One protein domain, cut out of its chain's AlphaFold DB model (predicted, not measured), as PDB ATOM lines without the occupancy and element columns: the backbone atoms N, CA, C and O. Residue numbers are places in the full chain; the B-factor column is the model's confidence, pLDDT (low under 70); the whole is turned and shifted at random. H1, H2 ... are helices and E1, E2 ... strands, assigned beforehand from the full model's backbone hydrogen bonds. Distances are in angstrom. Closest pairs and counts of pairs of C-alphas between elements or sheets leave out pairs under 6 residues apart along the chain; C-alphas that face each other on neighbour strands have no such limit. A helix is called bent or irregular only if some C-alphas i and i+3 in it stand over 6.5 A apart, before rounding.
ATOM      1  N   GLY A  35     289.279 210.422 321.073       81.06
ATOM      2  CA  GLY A  35     288.466 210.878 322.205       81.06
ATOM      3  C   GLY A  35     289.243 210.936 323.530       81.06
ATOM      4  O   GLY A  35     290.371 210.438 323.618       81.06
ATOM      5  N   PRO A  36     288.659 211.546 324.578       87.38
ATOM      6  CA  PRO A  36     289.298 211.618 325.886       87.38
ATOM      7  C   PRO A  36     289.488 210.208 326.461       87.38
ATOM      8  O   PRO A  36     288.612 209.354 326.330       87.38
ATOM      9  N   LEU A  37     290.641 209.973 327.093       87.50
ATOM     10  CA  LEU A  37     290.951 208.741 327.828       87.50
ATOM     11  C   LEU A  37     291.439 209.102 329.237       87.50
ATOM     12  O   LEU A  37     291.873 210.235 329.452       87.50
ATOM     13  N   PRO A  38     291.457 208.168 330.207       87.12
ATOM     14  CA  PRO A  38     291.902 208.463 331.575       87.12
ATOM     15  C   PRO A  38     293.292 209.116 331.658       87.12
ATOM     16  O   PRO A  38     293.529 209.985 332.493       87.12
ATOM     17  N   TYR A  39     294.189 208.735 330.747       87.62
ATOM     18  CA  TYR A  39     295.585 209.178 330.673       87.62
ATOM     19  C   TYR A  39     295.867 210.143 329.509       87.62
ATOM     20  O   TYR A  39     297.029 210.451 329.237       87.62
ATOM     21  N   ARG A  40     294.842 210.609 328.779       88.88
ATOM     22  CA  ARG A  40     295.021 211.481 327.607       88.88
ATOM     23  C   ARG A  40     293.935 212.543 327.514       88.88
ATOM     24  O   ARG A  40     292.750 212.223 327.492       88.88
ATOM     25  N   TYR A  41     294.357 213.796 327.360       90.56
ATOM     26  CA  TYR A  41     293.439 214.885 327.050       90.56
ATOM     27  C   TYR A  41     293.050 214.895 325.577       90.56
ATOM     28  O   TYR A  41     293.913 214.794 324.705       90.56
ATOM     29  N   ALA A  42     291.769 215.128 325.326       91.44
ATOM     30  CA  ALA A  42     291.225 215.437 324.016       91.44
ATOM     31  C   ALA A  42     290.476 216.780 324.068       91.44
ATOM     32  O   ALA A  42     289.887 217.116 325.103       91.44
ATOM     33  N   PRO A  43     290.508 217.576 322.987       92.25
ATOM     34  CA  PRO A  43     289.740 218.807 322.909       92.25
ATOM     35  C   PRO A  43     288.265 218.503 322.604       92.25
ATOM     36  O   PRO A  43     287.943 217.944 321.557       92.25
ATOM     37  N   LEU A  44     287.365 218.919 323.490       92.69
ATOM     38  CA  LEU A  44     285.922 218.958 323.249       92.69
ATOM     39  C   LEU A  44     285.506 220.403 322.970       92.69
ATOM     40  O   LEU A  44     286.076 221.339 323.527       92.69
ATOM     41  N   LEU A  45     284.524 220.602 322.101       93.44
ATOM     42  CA  LEU A  45     284.024 221.934 321.779       93.44
ATOM     43  C   LEU A  45     282.921 222.324 322.750       93.44
ATOM     44  O   LEU A  45     282.009 221.547 323.015       93.44
ATOM     45  N   LEU A  46     282.969 223.551 323.252       92.44
ATOM     46  CA  LEU A  46     281.877 224.092 324.049       92.44
ATOM     47  C   LEU A  46     280.674 224.390 323.142       92.44
ATOM     48  O   LEU A  46     280.676 225.402 322.449       92.44
ATOM     49  N   GLY A  47     279.664 223.522 323.118       87.31
ATOM     50  CA  GLY A  47     278.507 223.657 322.231       87.31
ATOM     51  C   GLY A  47     277.584 224.794 322.661       87.31
ATOM     52  O   GLY A  47     277.490 225.824 321.996       87.31
ATOM     53  N   SER A  48     276.923 224.628 323.806       83.88
ATOM     54  CA  SER A  48     276.053 225.653 324.389       83.88
ATOM     55  C   SER A  48     276.378 225.861 325.861       83.88
ATOM     56  O   SER A  48     276.944 224.988 326.522       83.88
ATOM     57  N   THR A  49     276.045 227.043 326.380       80.12
ATOM     58  CA  THR A  49     276.158 227.310 327.812       80.12
ATOM     59  C   THR A  49     274.975 228.098 328.316       80.12
ATOM     60  O   THR A  49     274.637 229.124 327.723       80.12
ATOM     61  N   SER A  50     274.419 227.682 329.448       81.25
ATOM     62  CA  SER A  50     273.439 228.460 330.201       81.25
ATOM     63  C   SER A  50     274.013 228.839 331.565       81.25
ATOM     64  O   SER A  50     274.769 228.083 332.176       81.25
ATOM     65  N   LEU A  51     273.700 230.051 332.019       79.31
ATOM     66  CA  LEU A  51     274.006 230.505 333.373       79.31
ATOM     67  C   LEU A  51     272.766 230.310 334.244       79.31
ATOM     68  O   LEU A  51     271.655 230.636 333.820       79.31
ATOM     69  N   LEU A  52     272.972 229.780 335.445       71.50
ATOM     70  CA  LEU A  52     271.937 229.480 336.426       71.50
ATOM     71  C   LEU A  52     272.267 230.193 337.754       71.50
ATOM     72  O   LEU A  52     273.400 230.075 338.234       71.50
ATOM     73  N   PRO A  53     271.315 230.927 338.364       66.31
ATOM     74  CA  PRO A  53     269.978 231.255 337.848       66.31
ATOM     75  C   PRO A  53     270.046 232.155 336.599       66.31
ATOM     76  O   PRO A  53     271.035 232.855 336.373       66.31
ATOM     77  N   CYS A  54     269.011 232.114 335.754       54.44
ATOM     78  CA  CYS A  54     268.993 232.871 334.504       54.44
ATOM     79  C   CYS A  54     269.115 234.386 334.773       54.44
ATOM     80  O   CYS A  54     268.394 234.950 335.595       54.44
ATOM     81  N   GLN A  55     270.023 235.067 334.060       54.22
ATOM     82  CA  GLN A  55     270.313 236.500 334.265       54.22
ATOM     83  C   GLN A  55     269.084 237.409 334.108       54.22
ATOM     84  O   GLN A  55     269.030 238.470 334.727       54.22
ATOM     85  N   MET A  67     276.932 231.699 341.140       79.25
ATOM     86  CA  MET A  67     276.641 231.524 339.724       79.25
ATOM     87  C   MET A  67     277.047 230.122 339.305       79.25
ATOM     88  O   MET A  67     278.202 229.728 339.467       79.25
ATOM     89  N   HIS A  68     276.115 229.402 338.704       86.50
ATOM     90  CA  HIS A  68     276.375 228.117 338.089       86.50
ATOM     91  C   HIS A  68     276.369 228.280 336.571       86.50
ATOM     92  O   HIS A  68     275.649 229.112 336.016       86.50
ATOM     93  N   ARG A  69     277.193 227.502 335.882       89.69
ATOM     94  CA  ARG A  69     277.215 227.396 334.432       89.69
ATOM     95  C   ARG A  69     276.992 225.944 334.062       89.69
ATOM     96  O   ARG A  69     277.721 225.066 334.518       89.69
ATOM     97  N   HIS A  70     275.996 225.719 333.223       91.50
ATOM     98  CA  HIS A  70     275.835 224.455 332.534       91.50
ATOM     99  C   HIS A  70     276.750 224.463 331.308       91.50
ATOM    100  O   HIS A  70     276.644 225.355 330.457       91.50
ATOM    101  N   LEU A  71     277.693 223.526 331.255       92.25
ATOM    102  CA  LEU A  71     278.600 223.337 330.130       92.25
ATOM    103  C   LEU A  71     278.128 222.127 329.338       92.25
ATOM    104  O   LEU A  71     278.242 221.006 329.824       92.25
ATOM    105  N   HIS A  72     277.670 222.375 328.114       93.12
ATOM    106  CA  HIS A  72     277.420 221.329 327.137       93.12
ATOM    107  C   HIS A  72     278.655 221.192 326.243       93.12
ATOM    108  O   HIS A  72     278.920 222.046 325.387       93.12
ATOM    109  N   LEU A  73     279.456 220.160 326.484       92.75
ATOM    110  CA  LEU A  73     280.664 219.859 325.720       92.75
ATOM    111  C   LEU A  73     280.337 218.842 324.632       92.75
ATOM    112  O   LEU A  73     279.721 217.826 324.916       92.75
ATOM    113  N   VAL A  74     280.791 219.094 323.409       92.00
ATOM    114  CA  VAL A  74     280.534 218.257 322.236       92.00
ATOM    115  C   VAL A  74     281.853 217.719 321.696       92.00
ATOM    116  O   VAL A  74     282.805 218.457 321.434       92.00
ATOM    117  N   SER A  75     281.903 216.409 321.514       89.69
ATOM    118  CA  SER A  75     282.980 215.675 320.872       89.69
ATOM    119  C   SER A  75     282.629 215.391 319.414       89.69
ATOM    120  O   SER A  75     281.474 215.165 319.060       89.69
ATOM    121  N   LYS A  76     283.642 215.364 318.543       86.25
ATOM    122  CA  LYS A  76     283.465 214.954 317.138       86.25
ATOM    123  C   LYS A  76     283.248 213.448 316.989       86.25
ATOM    124  O   LYS A  76     282.683 213.009 315.993       86.25
ATOM    125  N   LYS A  77     283.749 212.666 317.946       83.75
ATOM    126  CA  LYS A  77     283.632 211.206 317.980       83.75
ATOM    127  C   LYS A  77     282.841 210.776 319.213       83.75
ATOM    128  O   LYS A  77     282.946 211.456 320.239       83.75
ATOM    129  N   PRO A  78     282.128 209.642 319.144       84.62
ATOM    130  CA  PRO A  78     281.466 209.073 320.306       84.62
ATOM    131  C   PRO A  78     282.449 208.898 321.461       84.62
ATOM    132  O   PRO A  78     283.555 208.379 321.289       84.62
ATOM    133  N   LEU A  79     282.038 209.352 322.633       84.62
ATOM    134  CA  LEU A  79     282.743 209.156 323.882       84.62
ATOM    135  C   LEU A  79     282.577 207.694 324.277       84.62
ATOM    136  O   LEU A  79     281.465 207.195 324.439       84.62
ATOM    137  N   THR A  80     283.696 206.989 324.381       76.12
ATOM    138  CA  THR A  80     283.701 205.572 324.725       76.12
ATOM    139  C   THR A  80     284.004 205.401 326.204       76.12
ATOM    140  O   THR A  80     284.965 205.948 326.746       76.12
ATOM    141  N   LEU A  81     283.183 204.597 326.872       74.81
ATOM    142  CA  LEU A  81     283.497 204.081 328.193       74.81
ATOM    143  C   LEU A  81     284.363 202.837 327.964       74.81
ATOM    144  O   LEU A  81     283.889 201.841 327.430       74.81
ATOM    145  N   GLY A  82     285.664 202.915 328.260       62.69
ATOM    146  CA  GLY A  82     286.616 201.850 327.897       62.69
ATOM    147  C   GLY A  82     286.323 200.473 328.519       62.69
ATOM    148  O   GLY A  82     286.835 199.466 328.039       62.69
ATOM    149  N   ARG A  83     285.508 200.423 329.579       60.03
ATOM    150  CA  ARG A  83     284.922 199.213 330.170       60.03
ATOM    151  C   ARG A  83     283.406 199.390 330.186       60.03
ATOM    152  O   ARG A  83     282.949 200.528 330.297       60.03
ATOM    153  N   ASP A  84     282.656 198.291 330.114       67.81
ATOM    154  CA  ASP A  84     281.203 198.310 330.320       67.81
ATOM    155  C   ASP A  84     280.854 199.149 331.556       67.81
ATOM    156  O   ASP A  84     281.576 199.127 332.560       67.81
ATOM    157  N   CYS A  85     279.769 199.921 331.471       73.06
ATOM    158  CA  CYS A  85     279.379 200.834 332.538       73.06
ATOM    159  C   CYS A  85     279.191 200.076 333.851       73.06
ATOM    160  O   CYS A  85     278.256 199.293 333.996       73.06
ATOM    161  N   ILE A  86     280.072 200.340 334.818       84.19
ATOM    162  CA  ILE A  86     279.930 199.870 336.193       84.19
ATOM    163  C   ILE A  86     278.667 200.535 336.758       84.19
ATOM    164  O   ILE A  86     278.650 201.764 336.871       84.19
ATOM    165  N   PRO A  87     277.610 199.775 337.100       79.38
ATOM    166  CA  PRO A  87     276.310 200.376 337.402       79.38
ATOM    167  C   PRO A  87     276.308 201.228 338.673       79.38
ATOM    168  O   PRO A  87     275.686 202.282 338.721       79.38
ATOM    169  N   PHE A  88     277.043 200.793 339.700       89.50
ATOM    170  CA  PHE A  88     277.169 201.498 340.977       89.50
ATOM    171  C   PHE A  88     278.488 202.257 341.041       89.50
ATOM    172  O   PHE A  88     279.294 202.030 341.943       89.50
ATOM    173  N   ALA A  89     278.728 203.109 340.050       91.19
ATOM    174  CA  ALA A  89     279.915 203.942 339.989       91.19
ATOM    175  C   ALA A  89     279.575 205.383 339.619       91.19
ATOM    176  O   ALA A  89     278.659 205.654 338.839       91.19
ATOM    177  N   ILE A  90     280.369 206.288 340.181       93.06
ATOM    178  CA  ILE A  90     280.429 207.696 339.824       93.06
ATOM    179  C   ILE A  90     281.753 207.902 339.099       93.06
ATOM    180  O   ILE A  90     282.819 207.525 339.599       93.06
ATOM    181  N   TYR A  91     281.684 208.527 337.936       92.94
ATOM    182  CA  TYR A  91     282.841 208.863 337.135       92.94
ATOM    183  C   TYR A  91     282.999 210.370 337.040       92.94
ATOM    184  O   TYR A  91     282.026 211.124 336.963       92.94
ATOM    185  N   SER A  92     284.247 210.792 336.933       93.81
ATOM    186  CA  SER A  92     284.609 212.179 336.708       93.81
ATOM    187  C   SER A  92     285.476 212.314 335.462       93.81
ATOM    188  O   SER A  92     286.227 211.411 335.086       93.81
ATOM    189  N   TYR A  93     285.367 213.472 334.829       94.50
ATOM    190  CA  TYR A  93     286.256 213.925 333.774       94.50
ATOM    191  C   TYR A  93     287.106 215.065 334.317       94.50
ATOM    192  O   TYR A  93     286.603 215.953 335.002       94.50
ATOM    193  N   TYR A  94     288.392 215.062 334.004       95.25
ATOM    194  CA  TYR A  94     289.291 216.121 334.428       95.25
ATOM    195  C   TYR A  94     289.416 217.143 333.319       95.25
ATOM    196  O   TYR A  94     289.763 216.806 332.184       95.25
ATOM    197  N   ILE A  95     289.149 218.397 333.663       95.62
ATOM    198  CA  ILE A  95     289.309 219.516 332.744       95.62
ATOM    199  C   ILE A  95     290.591 220.249 333.095       95.62
ATOM    200  O   ILE A  95     290.839 220.559 334.263       95.62
ATOM    201  N   LYS A  96     291.384 220.539 332.068       93.81
ATOM    202  CA  LYS A  96     292.644 221.261 332.190       93.81
ATOM    203  C   LYS A  96     292.499 222.707 331.743       93.81
ATOM    204  O   LYS A  96     291.964 222.985 330.670       93.81
ATOM    205  N   GLU A  97     293.076 223.609 332.525       92.56
ATOM    206  CA  GLU A  97     293.374 224.962 332.084       92.56
ATOM    207  C   GLU A  97     294.739 224.988 331.368       92.56
ATOM    208  O   GLU A  97     295.763 224.673 331.984       92.56
ATOM    209  N   PRO A  98     294.804 225.375 330.081       87.75
ATOM    210  CA  PRO A  98     296.056 225.341 329.322       87.75
ATOM    211  C   PRO A  98     297.137 226.299 329.838       87.75
ATOM    212  O   PRO A  98     298.319 225.976 329.757       87.75
ATOM    213  N   THR A  99     296.755 227.465 330.360       88.12
ATOM    214  CA  THR A  99     297.716 228.506 330.761       88.12
ATOM    215  C   THR A  99     298.366 228.187 332.101       88.12
ATOM    216  O   THR A  99     299.589 228.209 332.206       88.12
ATOM    217  N   LEU A 100     297.562 227.843 333.112       88.06
ATOM    218  CA  LEU A 100     298.060 227.533 334.454       88.06
ATOM    219  C   LEU A 100     298.456 226.061 334.639       88.06
ATOM    220  O   LEU A 100     299.017 225.713 335.672       88.06
ATOM    221  N   GLN A 101     298.179 225.192 333.656       87.19
ATOM    222  CA  GLN A 101     298.434 223.745 333.727       87.19
ATOM    223  C   GLN A 101     297.764 223.069 334.941       87.19
ATOM    224  O   GLN A 101     298.174 221.991 335.366       87.19
ATOM    225  N   VAL A 102     296.707 223.683 335.479       90.94
ATOM    226  CA  VAL A 102     295.898 223.148 336.577       90.94
ATOM    227  C   VAL A 102     294.778 222.290 335.998       90.94
ATOM    228  O   VAL A 102     294.130 222.678 335.026       90.94
ATOM    229  N   GLU A 103     294.518 221.137 336.613       93.62
ATOM    230  CA  GLU A 103     293.348 220.312 336.313       93.62
ATOM    231  C   GLU A 103     292.461 220.090 337.541       93.62
ATOM    232  O   GLU A 103     292.944 220.093 338.681       93.62
ATOM    233  N   ARG A 104     291.160 219.885 337.313       94.50
ATOM    234  CA  ARG A 104     290.209 219.457 338.350       94.50
ATOM    235  C   ARG A 104     289.214 218.436 337.805       94.50
ATOM    236  O   ARG A 104     288.839 218.547 336.633       94.50
ATOM    237  N   PRO A 105     288.775 217.484 338.643       94.81
ATOM    238  CA  PRO A 105     287.706 216.564 338.297       94.81
ATOM    239  C   PRO A 105     286.348 217.273 338.333       94.81
ATOM    240  O   PRO A 105     286.051 218.027 339.257       94.81
ATOM    241  N   TYR A 106     285.511 216.972 337.349       95.00
ATOM    242  CA  TYR A 106     284.106 217.350 337.297       95.00
ATOM    243  C   TYR A 106     283.261 216.131 336.949       95.00
ATOM    244  O   TYR A 106     283.614 215.327 336.083       95.00
ATOM    245  N   THR A 107     282.128 215.999 337.627       94.62
ATOM    246  CA  THR A 107     281.186 214.904 337.405       94.62
ATOM    247  C   THR A 107     280.157 215.333 336.358       94.62
ATOM    248  O   THR A 107     279.437 216.306 336.600       94.62
ATOM    249  N   PRO A 108     280.074 214.667 335.192       93.19
ATOM    250  CA  PRO A 108     279.014 214.950 334.235       93.19
ATOM    251  C   PRO A 108     277.667 214.489 334.788       93.19
ATOM    252  O   PRO A 108     277.603 213.496 335.514       93.19
ATOM    253  N   LEU A 109     276.598 215.199 334.424       91.06
ATOM    254  CA  LEU A 109     275.233 214.913 334.868       91.06
ATOM    255  C   LEU A 109     274.793 213.504 334.455       91.06
ATOM    256  O   LEU A 109     274.154 212.816 335.241       91.06
ATOM    257  N   ALA A 110     275.185 213.053 333.265       85.50
ATOM    258  CA  ALA A 110     275.000 211.685 332.798       85.50
ATOM    259  C   ALA A 110     276.295 211.189 332.150       85.50
ATOM    260  O   ALA A 110     277.013 211.974 331.528       85.50
ATOM    261  N   ILE A 111     276.616 209.899 332.302       77.00
ATOM    262  CA  ILE A 111     277.889 209.372 331.792       77.00
ATOM    263  C   ILE A 111     277.876 209.115 330.289       77.00
ATOM    264  O   ILE A 111     278.848 209.392 329.594       77.00
ATOM    265  N   LEU A 112     276.756 208.596 329.803       66.00
ATOM    266  CA  LEU A 112     276.459 208.371 328.404       66.00
ATOM    267  C   LEU A 112     274.963 208.602 328.266       66.00
ATOM    268  O   LEU A 112     274.158 207.798 328.744       66.00
ATOM    269  N   SER A 113     274.578 209.709 327.643       59.56
ATOM    270  CA  SER A 113     273.189 209.856 327.241       59.56
ATOM    271  C   SER A 113     272.901 208.777 326.198       59.56
ATOM    272  O   SER A 113     273.594 208.691 325.184       59.56
ATOM    273  N   ARG A 114     271.892 207.924 326.426       58.09
ATOM    274  CA  ARG A 114     271.505 206.877 325.455       58.09
ATOM    275  C   ARG A 114     271.197 207.450 324.070       58.09
ATOM    276  O   ARG A 114     271.333 206.743 323.078       58.09
ATOM    277  N   SER A 115     270.771 208.710 324.019       61.22
ATOM    278  CA  SER A 115     270.466 209.434 322.788       61.22
ATOM    279  C   SER A 115     271.653 210.205 322.209       61.22
ATOM    280  O   SER A 115     271.622 210.518 321.024       61.22
ATOM    281  N   ASP A 116     272.668 210.530 323.016       73.75
ATOM    282  CA  ASP A 116     273.806 211.345 322.586       73.75
ATOM    283  C   ASP A 116     275.112 210.867 323.230       73.75
ATOM    284  O   ASP A 116     275.451 211.192 324.367       73.75
ATOM    285  N   THR A 117     275.862 210.073 322.471       81.81
ATOM    286  CA  THR A 117     277.177 209.568 322.876       81.81
ATOM    287  C   THR A 117     278.298 210.561 322.587       81.81
ATOM    288  O   THR A 117     279.453 210.277 322.890       81.81
ATOM    289  N   CYS A 118     277.994 211.717 321.998       87.06
ATOM    290  CA  CYS A 118     278.979 212.710 321.595       87.06
ATOM    291  C   CYS A 118     278.997 213.930 322.516       87.06
ATOM    292  O   CYS A 118     279.808 214.822 322.275       87.06
ATOM    293  N   SER A 119     278.171 213.991 323.562       89.62
ATOM    294  CA  SER A 119     278.140 215.134 324.475       89.62
ATOM    295  C   SER A 119     278.386 214.786 325.941       89.62
ATOM    296  O   SER A 119     278.191 213.656 326.388       89.62
ATOM    297  N   LEU A 120     278.862 215.787 326.684       90.56
ATOM    298  CA  LEU A 120     278.968 215.781 328.139       90.56
ATOM    299  C   LEU A 120     278.339 217.052 328.687       90.56
ATOM    300  O   LEU A 120     278.793 218.157 328.384       90.56
ATOM    301  N   ASP A 121     277.359 216.870 329.556       92.12
ATOM    302  CA  ASP A 121     276.724 217.944 330.303       92.12
ATOM    303  C   ASP A 121     277.320 218.022 331.706       92.12
ATOM    304  O   ASP A 121     277.344 217.034 332.443       92.12
ATOM    305  N   MET A 122     277.831 219.192 332.085       92.25
ATOM    306  CA  MET A 122     278.474 219.412 333.383       92.25
ATOM    307  C   MET A 122     277.948 220.672 334.056       92.25
ATOM    308  O   MET A 122     277.686 221.688 333.410       92.25
ATOM    309  N   LEU A 123     277.855 220.626 335.383       92.38
ATOM    310  CA  LEU A 123     277.465 221.760 336.209       92.38
ATOM    311  C   LEU A 123     278.693 222.331 336.923       92.38
ATOM    312  O   LEU A 123     279.296 221.671 337.766       92.38
ATOM    313  N   ILE A 124     279.042 223.574 336.605       92.19
ATOM    314  CA  ILE A 124     280.219 224.254 337.151       92.19
ATOM    315  C   ILE A 124     279.755 225.430 337.996       92.19
ATOM    316  O   ILE A 124     278.990 226.263 337.525       92.19
ATOM    317  N   LYS A 125     280.215 225.518 339.242       90.38
ATOM    318  CA  LYS A 125     279.989 226.693 340.090       90.38
ATOM    319  C   LYS A 125     281.179 227.635 339.985       90.38
ATOM    320  O   LYS A 125     282.326 227.197 340.033       90.38
ATOM    321  N   ARG A 126     280.903 228.932 339.857       88.69
ATOM    322  CA  ARG A 126     281.922 229.981 339.896       88.69
ATOM    323  C   ARG A 126     282.360 230.201 341.336       88.69
ATOM    324  O   ARG A 126     281.536 230.523 342.192       88.69
ATOM    325  N   TYR A 127     283.662 230.119 341.560       86.69
ATOM    326  CA  TYR A 127     284.309 230.541 342.795       86.69
ATOM    327  C   TYR A 127     285.154 231.782 342.518       86.69
ATOM    328  O   TYR A 127     285.823 231.851 341.484       86.69
ATOM    329  N   ALA A 128     285.120 232.767 343.420       85.00
ATOM    330  CA  ALA A 128     285.881 234.012 343.270       85.00
ATOM    331  C   ALA A 128     287.384 233.727 343.098       85.00
ATOM    332  O   ALA A 128     288.004 234.170 342.128       85.00
ATOM    333  N   ASP A 129     287.914 232.848 343.948       85.88
ATOM    334  CA  ASP A 129     289.331 232.470 343.965       85.88
ATOM    335  C   ASP A 129     289.648 231.241 343.094       85.88
ATOM    336  O   ASP A 129     290.799 230.828 342.966       85.88
ATOM    337  N   GLY A 130     288.640 230.641 342.455       87.00
ATOM    338  CA  GLY A 130     288.815 229.433 341.650       87.00
ATOM    339  C   GLY A 130     289.230 229.746 340.215       87.00
ATOM    340  O   GLY A 130     288.360 229.982 339.376       87.00
ATOM    341  N   GLU A 131     290.528 229.671 339.902       90.19
ATOM    342  CA  GLU A 131     291.066 229.939 338.553       90.19
ATOM    343  C   GLU A 131     290.373 229.130 337.453       90.19
ATOM    344  O   GLU A 131     289.805 229.706 336.522       90.19
ATOM    345  N   LEU A 132     290.311 227.802 337.608       92.50
ATOM    346  CA  LEU A 132     289.690 226.930 336.612       92.50
ATOM    347  C   LEU A 132     288.187 227.203 336.472       92.50
ATOM    348  O   LEU A 132     287.673 227.227 335.357       92.50
ATOM    349  N   SER A 133     287.480 227.469 337.576       91.75
ATOM    350  CA  SER A 133     286.057 227.828 337.516       91.75
ATOM    351  C   SER A 133     285.851 229.134 336.739       91.75
ATOM    352  O   SER A 133     285.004 229.212 335.851       91.75
ATOM    353  N   ARG A 134     286.690 230.151 336.975       90.81
ATOM    354  CA  ARG A 134     286.639 231.425 336.249       90.81
ATOM    355  C   ARG A 134     286.998 231.258 334.779       90.81
ATOM    356  O   ARG A 134     286.314 231.836 333.936       90.81
ATOM    357  N   TYR A 135     288.022 230.469 334.465       92.75
ATOM    358  CA  TYR A 135     288.369 230.098 333.094       92.75
ATOM    359  C   TYR A 135     287.161 229.473 332.390       92.75
ATOM    360  O   TYR A 135     286.710 229.997 331.368       92.75
ATOM    361  N   LEU A 136     286.559 228.446 332.996       93.06
ATOM    362  CA  LEU A 136     285.390 227.761 332.454       93.06
ATOM    363  C   LEU A 136     284.167 228.660 332.332       93.06
ATOM    364  O   LEU A 136     283.353 228.396 331.461       93.06
ATOM    365  N   HIS A 137     284.033 229.723 333.127       92.19
ATOM    366  CA  HIS A 137     282.973 230.728 332.983       92.19
ATOM    367  C   HIS A 137     283.249 231.780 331.894       92.19
ATOM    368  O   HIS A 137     282.307 232.372 331.372       92.19
ATOM    369  N   ARG A 138     284.514 232.005 331.518       91.25
ATOM    370  CA  ARG A 138     284.911 232.969 330.471       91.25
ATOM    371  C   ARG A 138     284.901 232.378 329.063       91.25
ATOM    372  O   ARG A 138     284.874 233.131 328.090       91.25
ATOM    373  N   LEU A 139     284.933 231.049 328.938       92.06
ATOM    374  CA  LEU A 139     284.935 230.374 327.642       92.06
ATOM    375  C   LEU A 139     283.718 230.757 326.798       92.06
ATOM    376  O   LEU A 139     282.588 230.764 327.287       92.06
ATOM    377  N   ARG A 140     283.951 231.046 325.519       91.25
ATOM    378  CA  ARG A 140     282.892 231.309 324.539       91.25
ATOM    379  C   ARG A 140     282.457 230.002 323.871       91.25
ATOM    380  O   ARG A 140     283.271 229.080 323.804       91.25
ATOM    381  N   PRO A 141     281.221 229.916 323.352       91.31
ATOM    382  CA  PRO A 141     280.824 228.800 322.500       91.31
ATOM    383  C   PRO A 141     281.850 228.550 321.384       91.31
ATOM    384  O   PRO A 141     282.504 229.482 320.910       91.31
ATOM    385  N   ASN A 142     282.000 227.289 320.990       90.75
ATOM    386  CA  ASN A 142     283.008 226.744 320.080       90.75
ATOM    387  C   ASN A 142     284.468 226.807 320.568       90.75
ATOM    388  O   ASN A 142     285.365 226.397 319.831       90.75
ATOM    389  N   ALA A 143     284.741 227.275 321.790       91.75
ATOM    390  CA  ALA A 143     286.086 227.191 322.350       91.75
ATOM    391  C   ALA A 143     286.460 225.730 322.677       91.75
ATOM    392  O   ALA A 143     285.608 224.983 323.171       91.75
ATOM    393  N   PRO A 144     287.720 225.317 322.437       92.94
ATOM    394  CA  PRO A 144     288.191 223.997 322.823       92.94
ATOM    395  C   PRO A 144     288.403 223.914 324.340       92.94
ATOM    396  O   PRO A 144     289.026 224.787 324.948       92.94
ATOM    397  N   VAL A 145     287.924 222.827 324.931       94.00
ATOM    398  CA  VAL A 145     288.092 222.454 326.335       94.00
ATOM    399  C   VAL A 145     288.858 221.145 326.382       94.00
ATOM    400  O   VAL A 145     288.427 220.150 325.807       94.00
ATOM    401  N   TYR A 146     290.010 221.137 327.047       93.81
ATOM    402  CA  TYR A 146     290.845 219.943 327.138       93.81
ATOM    403  C   TYR A 146     290.369 219.066 328.288       93.81
ATOM    404  O   TYR A 146     290.486 219.448 329.456       93.81
ATOM    405  N   VAL A 147     289.854 217.889 327.947       94.00
ATOM    406  CA  VAL A 147     289.241 216.958 328.894       94.00
ATOM    407  C   VAL A 147     289.956 215.614 328.832       94.00
ATOM    408  O   VAL A 147     290.250 215.126 327.744       94.00
ATOM    409  N   ARG A 148     290.223 215.002 329.987       92.44
ATOM    410  CA  ARG A 148     290.621 213.589 330.106       92.44
ATOM    411  C   ARG A 148     289.613 212.833 330.970       92.44
ATOM    412  O   ARG A 148     288.919 213.433 331.788       92.44
ATOM    413  N   GLY A 149     289.543 211.522 330.808       90.06
ATOM    414  CA  GLY A 149     288.554 210.668 331.466       90.06
ATOM    415  C   GLY A 149     287.862 209.755 330.458       90.06
ATOM    416  O   GLY A 149     288.292 209.705 329.308       90.06
ATOM    417  N   PRO A 150     286.809 209.037 330.857       91.38
ATOM    418  CA  PRO A 150     286.210 209.012 332.197       91.38
ATOM    419  C   PRO A 150     287.065 208.239 333.214       91.38
ATOM    420  O   PRO A 150     287.668 207.222 332.881       91.38
ATOM    421  N   GLU A 151     287.094 208.694 334.466       91.44
ATOM    422  CA  GLU A 151     287.782 208.030 335.582       91.44
ATOM    423  C   GLU A 151     286.786 207.709 336.701       91.44
ATOM    424  O   GLU A 151     285.994 208.566 337.083       91.44
ATOM    425  N   VAL A 152     286.814 206.481 337.228       92.12
ATOM    426  CA  VAL A 152     285.939 206.070 338.336       92.12
ATOM    427  C   VAL A 152     286.443 206.702 339.628       92.12
ATOM    428  O   VAL A 152     287.480 206.302 340.152       92.12
ATOM    429  N   THR A 153     285.703 207.675 340.152       92.06
ATOM    430  CA  THR A 153     286.038 208.358 341.411       92.06
ATOM    431  C   THR A 153     285.396 207.700 342.623       92.06
ATOM    432  O   THR A 153     285.907 207.805 343.734       92.06
ATOM    433  N   TRP A 154     284.283 207.000 342.420       92.94
ATOM    434  CA  TRP A 154     283.646 206.197 343.453       92.94
ATOM    435  C   TRP A 154     282.968 204.992 342.815       92.94
ATOM    436  O   TRP A 154     282.384 205.105 341.741       92.94
ATOM    437  N   GLN A 155     283.018 203.849 343.487       92.44
ATOM    438  CA  GLN A 155     282.222 202.686 343.124       92.44
ATOM    439  C   GLN A 155     281.853 201.899 344.375       92.44
ATOM    440  O   GLN A 155     282.640 201.829 345.324       92.44
ATOM    441  N   LEU A 156     280.685 201.264 344.353       90.44
ATOM    442  CA  LEU A 156     280.343 200.273 345.362       90.44
ATOM    443  C   LEU A 156     281.349 199.107 345.258       90.44
ATOM    444  O   LEU A 156     281.536 198.570 344.161       90.44
ATOM    445  N   PRO A 157     282.024 198.712 346.354       88.88
ATOM    446  CA  PRO A 157     282.999 197.631 346.306       88.88
ATOM    447  C   PRO A 157     282.365 196.328 345.811       88.88
ATOM    448  O   PRO A 157     281.324 195.912 346.306       88.88
ATOM    449  N   SER A 158     283.018 195.646 344.868       83.19
ATOM    450  CA  SER A 158     282.485 194.430 344.229       83.19
ATOM    451  C   SER A 158     282.259 193.256 345.185       83.19
ATOM    452  O   SER A 158     281.471 192.366 344.889       83.19
ATOM    453  N   HIS A 159     282.957 193.245 346.320       84.19
ATOM    454  CA  HIS A 159     282.835 192.225 347.361       84.19
ATOM    455  C   HIS A 159     281.760 192.558 348.407       84.19
ATOM    456  O   HIS A 159     281.485 191.735 349.279       84.19
ATOM    457  N   ALA A 160     281.180 193.761 348.366       84.19
ATOM    458  CA  ALA A 160     280.126 194.144 349.288       84.19
ATOM    459  C   ALA A 160     278.799 193.504 348.861       84.19
ATOM    460  O   ALA A 160     278.458 193.467 347.677       84.19
ATOM    461  N   LYS A 161     278.024 193.025 349.840       86.69
ATOM    462  CA  LYS A 161     276.629 192.654 349.599       86.69
ATOM    463  C   LYS A 161     275.879 193.893 349.112       86.69
ATOM    464  O   LYS A 161     276.088 194.988 349.632       86.69
ATOM    465  N   MET A 162     274.992 193.696 348.141       88.81
ATOM    466  CA  MET A 162     274.132 194.759 347.647       88.81
ATOM    467  C   MET A 162     273.307 195.353 348.805       88.81
ATOM    468  O   MET A 162     272.619 194.582 349.480       88.81
ATOM    469  N   PRO A 163     273.409 196.666 349.086       90.69
ATOM    470  CA  PRO A 163     272.629 197.292 350.146       90.69
ATOM    471  C   PRO A 163     271.156 197.387 349.744       90.69
ATOM    472  O   PRO A 163     270.847 197.449 348.557       90.69
ATOM    473  N   ASP A 164     270.260 197.458 350.724       92.00
ATOM    474  CA  ASP A 164     268.832 197.692 350.466       92.00
ATOM    475  C   ASP A 164     268.562 199.168 350.103       92.00
ATOM    476  O   ASP A 164     267.678 199.477 349.303       92.00
ATOM    477  N   GLU A 165     269.360 200.094 350.652       93.88
ATOM    478  CA  GLU A 165     269.255 201.534 350.411       93.88
ATOM    479  C   GLU A 165     270.639 202.202 350.326       93.88
ATOM    480  O   GLU A 165     271.540 201.917 351.118       93.88
ATOM    481  N   ILE A 166     270.800 203.126 349.374       94.06
ATOM    482  CA  ILE A 166     271.947 204.029 349.250       94.06
ATOM    483  C   ILE A 166     271.465 205.448 349.540       94.06
ATOM    484  O   ILE A 166     270.630 206.003 348.820       94.06
ATOM    485  N   VAL A 167     272.029 206.054 350.585       95.25
ATOM    486  CA  VAL A 167     271.740 207.435 350.978       95.25
ATOM    487  C   VAL A 167     272.877 208.342 350.522       95.25
ATOM    488  O   VAL A 167     274.022 208.185 350.938       95.25
ATOM    489  N   MET A 168     272.554 209.312 349.674       95.25
ATOM    490  CA  MET A 168     273.472 210.331 349.178       95.25
ATOM    491  C   MET A 168     273.179 211.655 349.876       95.25
ATOM    492  O   MET A 168     272.067 212.171 349.784       95.25
ATOM    493  N   MET A 169     274.173 212.222 350.551       94.75
ATOM    494  CA  MET A 169     274.086 213.559 351.134       94.75
ATOM    495  C   MET A 169     274.895 214.516 350.267       94.75
ATOM    496  O   MET A 169     276.108 214.360 350.145       94.75
ATOM    497  N   VAL A 170     274.225 215.477 349.638       93.62
ATOM    498  CA  VAL A 170     274.846 216.399 348.684       93.62
ATOM    499  C   VAL A 170     274.535 217.849 349.010       93.62
ATOM    500  O   VAL A 170     273.438 218.197 349.442       93.62
ATOM    501  N   GLY A 171     275.531 218.701 348.774       89.50
ATOM    502  CA  GLY A 171     275.430 220.148 348.897       89.50
ATOM    503  C   GLY A 171     275.864 220.845 347.611       89.50
ATOM    504  O   GLY A 171     276.844 220.443 346.984       89.50
ATOM    505  N   GLY A 172     275.147 221.894 347.203       86.31
ATOM    506  CA  GLY A 172     275.525 222.705 346.038       86.31
ATOM    507  C   GLY A 172     275.604 221.907 344.726       86.31
ATOM    508  O   GLY A 172     274.613 221.314 344.303       86.31
ATOM    509  N   THR A 173     276.769 221.909 344.072       89.62
ATOM    510  CA  THR A 173     277.007 221.241 342.777       89.62
ATOM    511  C   THR A 173     277.198 219.734 342.872       89.62
ATOM    512  O   THR A 173     277.092 219.053 341.852       89.62
ATOM    513  N   CYS A 174     277.408 219.181 344.072       90.81
ATOM    514  CA  CYS A 174     277.542 217.734 344.264       90.81
ATOM    515  C   CYS A 174     276.273 216.956 343.877       90.81
ATOM    516  O   CYS A 174     276.340 215.742 343.695       90.81
ATOM    517  N   VAL A 175     275.139 217.639 343.672       93.00
ATOM    518  CA  VAL A 175     273.928 217.055 343.075       93.00
ATOM    519  C   VAL A 175     274.203 216.385 341.723       93.00
ATOM    520  O   VAL A 175     273.551 215.397 341.403       93.00
ATOM    521  N   ALA A 176     275.214 216.841 340.972       93.69
ATOM    522  CA  ALA A 176     275.632 216.209 339.722       93.69
ATOM    523  C   ALA A 176     276.067 214.748 339.920       93.69
ATOM    524  O   ALA A 176     275.713 213.890 339.119       93.69
ATOM    525  N   ALA A 177     276.770 214.442 341.015       94.19
ATOM    526  CA  ALA A 177     277.192 213.079 341.327       94.19
ATOM    527  C   ALA A 177     276.014 212.185 341.726       94.19
ATOM    528  O   ALA A 177     275.940 211.035 341.292       94.19
ATOM    529  N   SER A 178     275.057 212.719 342.491       94.50
ATOM    530  CA  SER A 178     273.820 211.996 342.802       94.50
ATOM    531  C   SER A 178     272.976 211.740 341.565       94.50
ATOM    532  O   SER A 178     272.475 210.632 341.391       94.50
ATOM    533  N   HIS A 179     272.837 212.742 340.698       93.81
ATOM    534  CA  HIS A 179     272.119 212.606 339.438       93.81
ATOM    535  C   HIS A 179     272.778 211.554 338.538       93.81
ATOM    536  O   HIS A 179     272.091 210.671 338.034       93.81
ATOM    537  N   GLN A 180     274.107 211.583 338.413       93.31
ATOM    538  CA  GLN A 180     274.842 210.601 337.623       93.31
ATOM    539  C   GLN A 180     274.676 209.177 338.167       93.31
ATOM    540  O   GLN A 180     274.476 208.242 337.394       93.31
ATOM    541  N   LEU A 181     274.743 208.989 339.489       92.75
ATOM    542  CA  LEU A 181     274.533 207.669 340.079       92.75
ATOM    543  C   LEU A 181     273.094 207.182 339.854       92.75
ATOM    544  O   LEU A 181     272.900 206.021 339.503       92.75
ATOM    545  N   LEU A 182     272.101 208.067 340.000       92.00
ATOM    546  CA  LEU A 182     270.699 207.768 339.694       92.00
ATOM    547  C   LEU A 182     270.534 207.311 338.243       92.00
ATOM    548  O   LEU A 182     269.982 206.234 338.020       92.00
ATOM    549  N   SER A 183     271.056 208.073 337.275       89.81
ATOM    550  CA  SER A 183     270.984 207.700 335.859       89.81
ATOM    551  C   SER A 183     271.714 206.384 335.593       89.81
ATOM    552  O   SER A 183     271.177 205.490 334.947       89.81
ATOM    553  N   ASN A 184     272.912 206.202 336.159       88.75
ATOM    554  CA  ASN A 184     273.702 204.991 335.942       88.75
ATOM    555  C   ASN A 184     272.986 203.744 336.468       88.75
ATOM    556  O   ASN A 184     273.002 202.721 335.793       88.75
ATOM    557  N   VAL A 185     272.337 203.808 337.631       89.56
ATOM    558  CA  VAL A 185     271.634 202.655 338.209       89.56
ATOM    559  C   VAL A 185     270.296 202.413 337.513       89.56
ATOM    560  O   VAL A 185     270.044 201.302 337.051       89.56
ATOM    561  N   LEU A 186     269.451 203.442 337.423       88.81
ATOM    562  CA  LEU A 186     268.054 203.305 337.002       88.81
ATOM    563  C   LEU A 186     267.895 203.177 335.489       88.81
ATOM    564  O   LEU A 186     266.949 202.537 335.034       88.81
ATOM    565  N   ASP A 187     268.815 203.749 334.707       84.75
ATOM    566  CA  ASP A 187     268.750 203.610 333.257       84.75
ATOM    567  C   ASP A 187     269.370 202.280 332.808       84.75
ATOM    568  O   ASP A 187     268.926 201.727 331.805       84.75
ATOM    569  N   THR A 188     270.361 201.724 333.521       79.75
ATOM    570  CA  THR A 188     271.068 200.501 333.082       79.75
ATOM    571  C   THR A 188     270.545 199.196 333.677       79.75
ATOM    572  O   THR A 188     270.774 198.144 333.077       79.75
ATOM    573  N   ARG A 189     269.848 199.228 334.819       81.19
ATOM    574  CA  ARG A 189     269.368 198.024 335.516       81.19
ATOM    575  C   ARG A 189     267.864 198.043 335.728       81.19
ATOM    576  O   ARG A 189     267.218 199.081 335.662       81.19
ATOM    577  N   ASP A 190     267.329 196.864 336.031       82.25
ATOM    578  CA  ASP A 190     265.963 196.730 336.517       82.25
ATOM    579  C   ASP A 190     265.846 197.362 337.920       82.25
ATOM    580  O   ASP A 190     266.556 196.924 338.842       82.25
ATOM    581  N   PRO A 191     264.965 198.365 338.106       81.12
ATOM    582  CA  PRO A 191     264.685 198.958 339.407       81.12
ATOM    583  C   PRO A 191     264.356 197.922 340.483       81.12
ATOM    584  O   PRO A 191     264.829 198.072 341.602       81.12
ATOM    585  N   ALA A 192     263.653 196.832 340.144       81.50
ATOM    586  CA  ALA A 192     263.222 195.823 341.117       81.50
ATOM    587  C   ALA A 192     264.384 195.079 341.801       81.50
ATOM    588  O   ALA A 192     264.228 194.535 342.892       81.50
ATOM    589  N   THR A 193     265.554 195.046 341.157       84.25
ATOM    590  CA  THR A 193     266.786 194.429 341.692       84.25
ATOM    591  C   THR A 193     267.787 195.460 342.213       84.25
ATOM    592  O   THR A 193     268.885 195.108 342.651       84.25
ATOM    593  N   SER A 194     267.428 196.738 342.114       87.75
ATOM    594  CA  SER A 194     268.274 197.874 342.449       87.75
ATOM    595  C   SER A 194     267.943 198.381 343.856       87.75
ATOM    596  O   SER A 194     266.816 198.226 344.325       87.75
ATOM    597  N   PRO A 195     268.916 198.984 344.555       91.69
ATOM    598  CA  PRO A 195     268.704 199.483 345.896       91.69
ATOM    599  C   PRO A 195     267.815 200.720 345.817       91.69
ATOM    600  O   PRO A 195     267.812 201.445 344.816       91.69
ATOM    601  N   LYS A 196     267.125 201.023 346.908       94.31
ATOM    602  CA  LYS A 196     266.467 202.315 347.049       94.31
ATOM    603  C   LYS A 196     267.519 203.430 347.090       94.31
ATOM    604  O   LYS A 196     268.542 203.305 347.756       94.31
ATOM    605  N   LEU A 197     267.283 204.529 346.385       95.06
ATOM    606  CA  LEU A 197     268.196 205.662 346.257       95.06
ATOM    607  C   LEU A 197     267.578 206.897 346.919       95.06
ATOM    608  O   LEU A 197     266.602 207.462 346.425       95.06
ATOM    609  N   THR A 198     268.159 207.347 348.027       95.88
ATOM    610  CA  THR A 198     267.681 208.528 348.758       95.88
ATOM    611  C   THR A 198     268.702 209.654 348.662       95.88
ATOM    612  O   THR A 198     269.844 209.495 349.080       95.88
ATOM    613  N   VAL A 199     268.297 210.814 348.142       96.00
ATOM    614  CA  VAL A 199     269.139 212.009 348.018       96.00
ATOM    615  C   VAL A 199     268.692 213.068 349.017       96.00
ATOM    616  O   VAL A 199     267.572 213.570 348.953       96.00
ATOM    617  N   TRP A 200     269.592 213.438 349.918       95.25
ATOM    618  CA  TRP A 200     269.472 214.596 350.793       95.25
ATOM    619  C   TRP A 200     270.209 215.758 350.148       95.25
ATOM    620  O   TRP A 200     271.438 215.760 350.120       95.25
ATOM    621  N   TYR A 201     269.465 216.723 349.612       93.56
ATOM    622  CA  TYR A 201     270.043 217.844 348.883       93.56
ATOM    623  C   TYR A 201     269.898 219.152 349.662       93.56
ATOM    624  O   TYR A 201     268.825 219.750 349.727       93.56
ATOM    625  N   ALA A 202     271.011 219.592 350.250       90.88
ATOM    626  CA  ALA A 202     271.113 220.853 350.967       90.88
ATOM    627  C   ALA A 202     271.627 221.979 350.053       90.88
ATOM    628  O   ALA A 202     272.601 221.827 349.312       90.88
ATOM    629  N   ALA A 203     271.004 223.150 350.149       84.69
ATOM    630  CA  ALA A 203     271.461 224.365 349.487       84.69
ATOM    631  C   ALA A 203     271.223 225.579 350.389       84.69
ATOM    632  O   ALA A 203     270.357 225.553 351.263       84.69
ATOM    633  N   SER A 204     271.994 226.648 350.177       81.50
ATOM    634  CA  SER A 204     271.875 227.892 350.950       81.50
ATOM    635  C   SER A 204     270.587 228.665 350.654       81.50
ATOM    636  O   SER A 204     270.132 229.449 351.478       81.50
ATOM    637  N   SER A 205     269.997 228.457 349.477       79.50
ATOM    638  CA  SER A 205     268.709 229.012 349.072       79.50
ATOM    639  C   SER A 205     268.039 228.094 348.050       79.50
ATOM    640  O   SER A 205     268.701 227.260 347.428       79.50
ATOM    641  N   LEU A 206     266.730 228.260 347.843       79.94
ATOM    642  CA  LEU A 206     265.999 227.526 346.803       79.94
ATOM    643  C   LEU A 206     266.525 227.850 345.396       79.94
ATOM    644  O   LEU A 206     266.638 226.950 344.571       79.94
ATOM    645  N   ASP A 207     266.937 229.097 345.153       77.31
ATOM    646  CA  ASP A 207     267.520 229.535 343.875       77.31
ATOM    647  C   ASP A 207     268.877 228.876 343.574       77.31
ATOM    648  O   ASP A 207     269.317 228.828 342.425       77.31
ATOM    649  N   ALA A 208     269.565 228.384 344.608       79.19
ATOM    650  CA  ALA A 208     270.833 227.684 344.462       79.19
ATOM    651  C   ALA A 208     270.653 226.202 344.099       79.19
ATOM    652  O   ALA A 208     271.636 225.575 343.700       79.19
ATOM    653  N   LEU A 209     269.440 225.647 344.192       85.31
ATOM    654  CA  LEU A 209     269.171 224.263 343.811       85.31
ATOM    655  C   LEU A 209     269.331 224.076 342.295       85.31
ATOM    656  O   LEU A 209     268.767 224.818 341.495       85.31
ATOM    657  N   GLN A 210     270.090 223.058 341.901       87.81
ATOM    658  CA  GLN A 210     270.384 222.719 340.506       87.81
ATOM    659  C   GLN A 210     269.879 221.308 340.180       87.81
ATOM    660  O   GLN A 210     269.674 220.500 341.082       87.81
ATOM    661  N   ALA A 211     269.655 221.019 338.892       87.25
ATOM    662  CA  ALA A 211     269.182 219.717 338.389       87.25
ATOM    663  C   ALA A 211     267.872 219.190 339.028       87.25
ATOM    664  O   ALA A 211     267.510 218.027 338.856       87.25
ATOM    665  N   VAL A 212     267.120 220.037 339.744       88.56
ATOM    666  CA  VAL A 212     265.870 219.647 340.417       88.56
ATOM    667  C   VAL A 212     264.830 219.084 339.444       88.56
ATOM    668  O   VAL A 212     264.242 218.058 339.781       88.56
ATOM    669  N   PRO A 213     264.584 219.670 338.253       89.06
ATOM    670  CA  PRO A 213     263.612 219.109 337.313       89.06
ATOM    671  C   PRO A 213     263.941 217.669 336.903       89.06
ATOM    672  O   PRO A 213     263.044 216.825 336.864       89.06
ATOM    673  N   ASP A 214     265.223 217.372 336.676       88.88
ATOM    674  CA  ASP A 214     265.684 216.036 336.294       88.88
ATOM    675  C   ASP A 214     265.573 215.055 337.466       88.88
ATOM    676  O   ASP A 214     265.064 213.945 337.315       88.88
ATOM    677  N   MET A 215     265.921 215.489 338.680       89.94
ATOM    678  CA  MET A 215     265.692 214.689 339.886       89.94
ATOM    679  C   MET A 215     264.204 214.379 340.103       89.94
ATOM    680  O   MET A 215     263.839 213.243 340.404       89.94
ATOM    681  N   VAL A 216     263.325 215.368 339.912       92.00
ATOM    682  CA  VAL A 216     261.867 215.199 340.026       92.00
ATOM    683  C   VAL A 216     261.329 214.242 338.965       92.00
ATOM    684  O   VAL A 216     260.378 213.507 339.236       92.00
ATOM    685  N   ARG A 217     261.931 214.202 337.774       92.81
ATOM    686  CA  ARG A 217     261.587 213.207 336.755       92.81
ATOM    687  C   ARG A 217     261.843 211.786 337.264       92.81
ATOM    688  O   ARG A 217     260.931 210.966 337.175       92.81
ATOM    689  N   TYR A 218     263.011 211.514 337.848       91.56
ATOM    690  CA  TYR A 218     263.302 210.195 338.425       91.56
ATOM    691  C   TYR A 218     262.369 209.845 339.593       91.56
ATOM    692  O   TYR A 218     261.908 208.711 339.665       91.56
ATOM    693  N   LEU A 219     262.004 210.814 340.444       93.19
ATOM    694  CA  LEU A 219     261.005 210.604 341.507       93.19
ATOM    695  C   LEU A 219     259.640 210.184 340.956       93.19
ATOM    696  O   LEU A 219     258.997 209.296 341.504       93.19
ATOM    697  N   LYS A 220     259.182 210.828 339.876       93.88
ATOM    698  CA  LYS A 220     257.896 210.504 339.243       93.88
ATOM    699  C   LYS A 220     257.927 209.153 338.536       93.88
ATOM    700  O   LYS A 220     256.919 208.456 338.526       93.88
ATOM    701  N   GLN A 221     259.060 208.808 337.929       93.25
ATOM    702  CA  GLN A 221     259.230 207.563 337.185       93.25
ATOM    703  C   GLN A 221     259.429 206.353 338.112       93.25
ATOM    704  O   GLN A 221     258.956 205.264 337.797       93.25
ATOM    705  N   TYR A 222     260.082 206.548 339.262       92.88
ATOM    706  CA  TYR A 222     260.437 205.489 340.208       92.88
ATOM    707  C   TYR A 222     260.112 205.877 341.667       92.88
ATOM    708  O   TYR A 222     261.018 205.931 342.501       92.88
ATOM    709  N   PRO A 223     258.835 206.125 342.015       91.94
ATOM    710  CA  PRO A 223     258.448 206.678 343.322       91.94
ATOM    711  C   PRO A 223     258.811 205.784 344.518       91.94
ATOM    712  O   PRO A 223     259.140 206.290 345.587       91.94
ATOM    713  N   GLU A 224     258.803 204.463 344.334       91.31
ATOM    714  CA  GLU A 224     259.175 203.497 345.381       91.31
ATOM    715  C   GLU A 224     260.699 203.376 345.568       91.31
ATOM    716  O   GLU A 224     261.173 203.009 346.642       91.31
ATOM    717  N   HIS A 225     261.483 203.708 344.535       91.12
ATOM    718  CA  HIS A 225     262.932 203.472 344.512       91.12
ATOM    719  C   HIS A 225     263.753 204.753 344.657       91.12
ATOM    720  O   HIS A 225     264.942 204.660 344.942       91.12
ATOM    721  N   VAL A 226     263.166 205.941 344.483       94.75
ATOM    722  CA  VAL A 226     263.881 207.220 344.580       94.75
ATOM    723  C   VAL A 226     263.195 208.134 345.584       94.75
ATOM    724  O   VAL A 226     261.992 208.366 345.509       94.75
ATOM    725  N   GLN A 227     263.966 208.706 346.508       94.38
ATOM    726  CA  GLN A 227     263.490 209.754 347.413       94.38
ATOM    727  C   GLN A 227     264.396 210.980 347.345       94.38
ATOM    728  O   GLN A 227     265.616 210.863 347.392       94.38
ATOM    729  N   LEU A 228     263.796 212.169 347.285       93.88
ATOM    730  CA  LEU A 228     264.500 213.448 347.356       93.88
ATOM    731  C   LEU A 228     264.042 214.183 348.611       93.88
ATOM    732  O   LEU A 228     262.853 214.443 348.797       93.88
ATOM    733  N   ARG A 229     264.994 214.514 349.478       92.62
ATOM    734  CA  ARG A 229     264.780 215.264 350.712       92.62
ATOM    735  C   ARG A 229     265.503 216.597 350.590       92.62
ATOM    736  O   ARG A 229     266.718 216.633 350.424       92.62
ATOM    737  N   LEU A 230     264.742 217.683 350.676       89.88
ATOM    738  CA  LEU A 230     265.246 219.054 350.662       89.88
ATOM    739  C   LEU A 230     265.128 219.617 352.084       89.88
ATOM    740  O   LEU A 230     264.061 220.124 352.434       89.88
TER     741      LEU A 230
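What this domain is: This is residues 35 to 55 and 67 to 230 of the 270 residues of the protein "NADH-cytochrome b5 reductase 2" of Malassezia restricta CBS 7877 (UniProt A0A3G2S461). Two lobes stand side by side: in one, the strongly twisted sheet of E1 to E6 curls like part of a barrel and folds back on itself, and in the other, the smaller sheet of E7, E8 and E9 has H2 and H3 over one face. H2 lies between the two sheets and is on both, while H1 is on the curled sheet at its end away from H2. The printed part has 185 residues, with three named helices and nine named strands in the order E1 E2 E3 E4 E5 H1 E6 E7 H2 E8 H3 E9, and its class is mixed, helices and strands. The large sheet runs E4 E3 E6 E1 E2 E5, antiparallel throughout, and the small one E7 E8 E9, parallel throughout. The whole is compact, with a radius of gyration of the C-alphas of 16.4 A, and spans 47 by 39 by 27 A.

Where its parts are: Find C-alpha 42 at (291.225, 215.437, 324.016); there E1 begins, and it runs over residues 42 to 52 for 26.9 A, bending by 64 degrees at residue 48. Next come E2, residues 68 to 74, E3, residues 89 to 96 and 22.9 A long, E4, residues 103 to 106, and E5, residues 119 to 125. H1 follows at residues 131 to 138. E6, the longest strand, covers residues 144 to 155 over 30.0 A, and E7 covers residues 165 to 171. From C-alpha 172 at (275.525, 222.705, 346.038), H2 runs through residues 172 to 188 for 26.1 A; it is irregular, but only just, with C-alphas 172 and 175 6.6 A apart. Then look for E8 at residues 196 to 202, H3 at residues 212 to 221 and E9 at residues 226 to 229, ending at C-alpha 229, (264.780, 215.264, 350.712).

How they stand to each other: Begin with the folded sheet, one sheet bent back into two leaves that face each other: E4 E3 E6 face E2 E5, with E1 as the hinge. E1 is staggered, pairing with E6 over residues 42 to 45, where N 44 and O 145 are 2.8 A apart, and with E2 over residues 45 to 52, where N 47 and O 72 are 2.8 A apart. Look to N 71 and O 122, 2.8 A, for E2 and the edge strand E5. E3 pairs with E6 through N 92 and O 151, 2.8 A, and forms a hairpin with the edge strand E4, where N 93 and O 106 are 2.8 A apart. H1 is on this sheet at a height over the sheet of 6.8 A; its closest C-alpha pair with E5 is Lys 125 and Ser 133, 6.7 A. H2 is on it too, and its closest C-alpha pair with E3 is Ile 90 and Leu 181, 5.9 A. In the small sheet, N 168 and O 198 of E7 and E8 are 2.8 A apart, and N 199 and O 227 of E8 and E9 are 2.8 A apart. H2 and H3 lie on the same face, which gives two layers, helices on one face of a sheet. H2 runs along the strands, at 11 degrees to E8 on the local plane, with a height over the sheet of 9.7 A; H3 lies over E9. E7, H2, E8 and E8, H3, E9 are strand-helix-strand units, parallel neighbour strands with a helix between, each with a right-handed crossover. H2, with residues 179 to 182 alone, and H3 only just touch, with 3 pairs of C-alphas within 8 A, the closest being His 179 and Met 215, 6.8 A; they run the same way at a shallow tilt of 28 degrees. Every O i to N i+4 pair is within hydrogen-bond range in H1 and H3, and 10 of 13 are in H2.

The domain as a whole: The two C-alphas farthest apart are those of Thr 99 and Ala 192, 48.6 A. Residues 56 to 66 are not printed, and C-alphas 55 and 67 are 9.7 A apart across the cut. The links E2 to E3 and E4 to E5 are long. The mean pLDDT of the printed part is 87.7; residues 53 to 55, 82 to 84 and 112 to 115 are under 70.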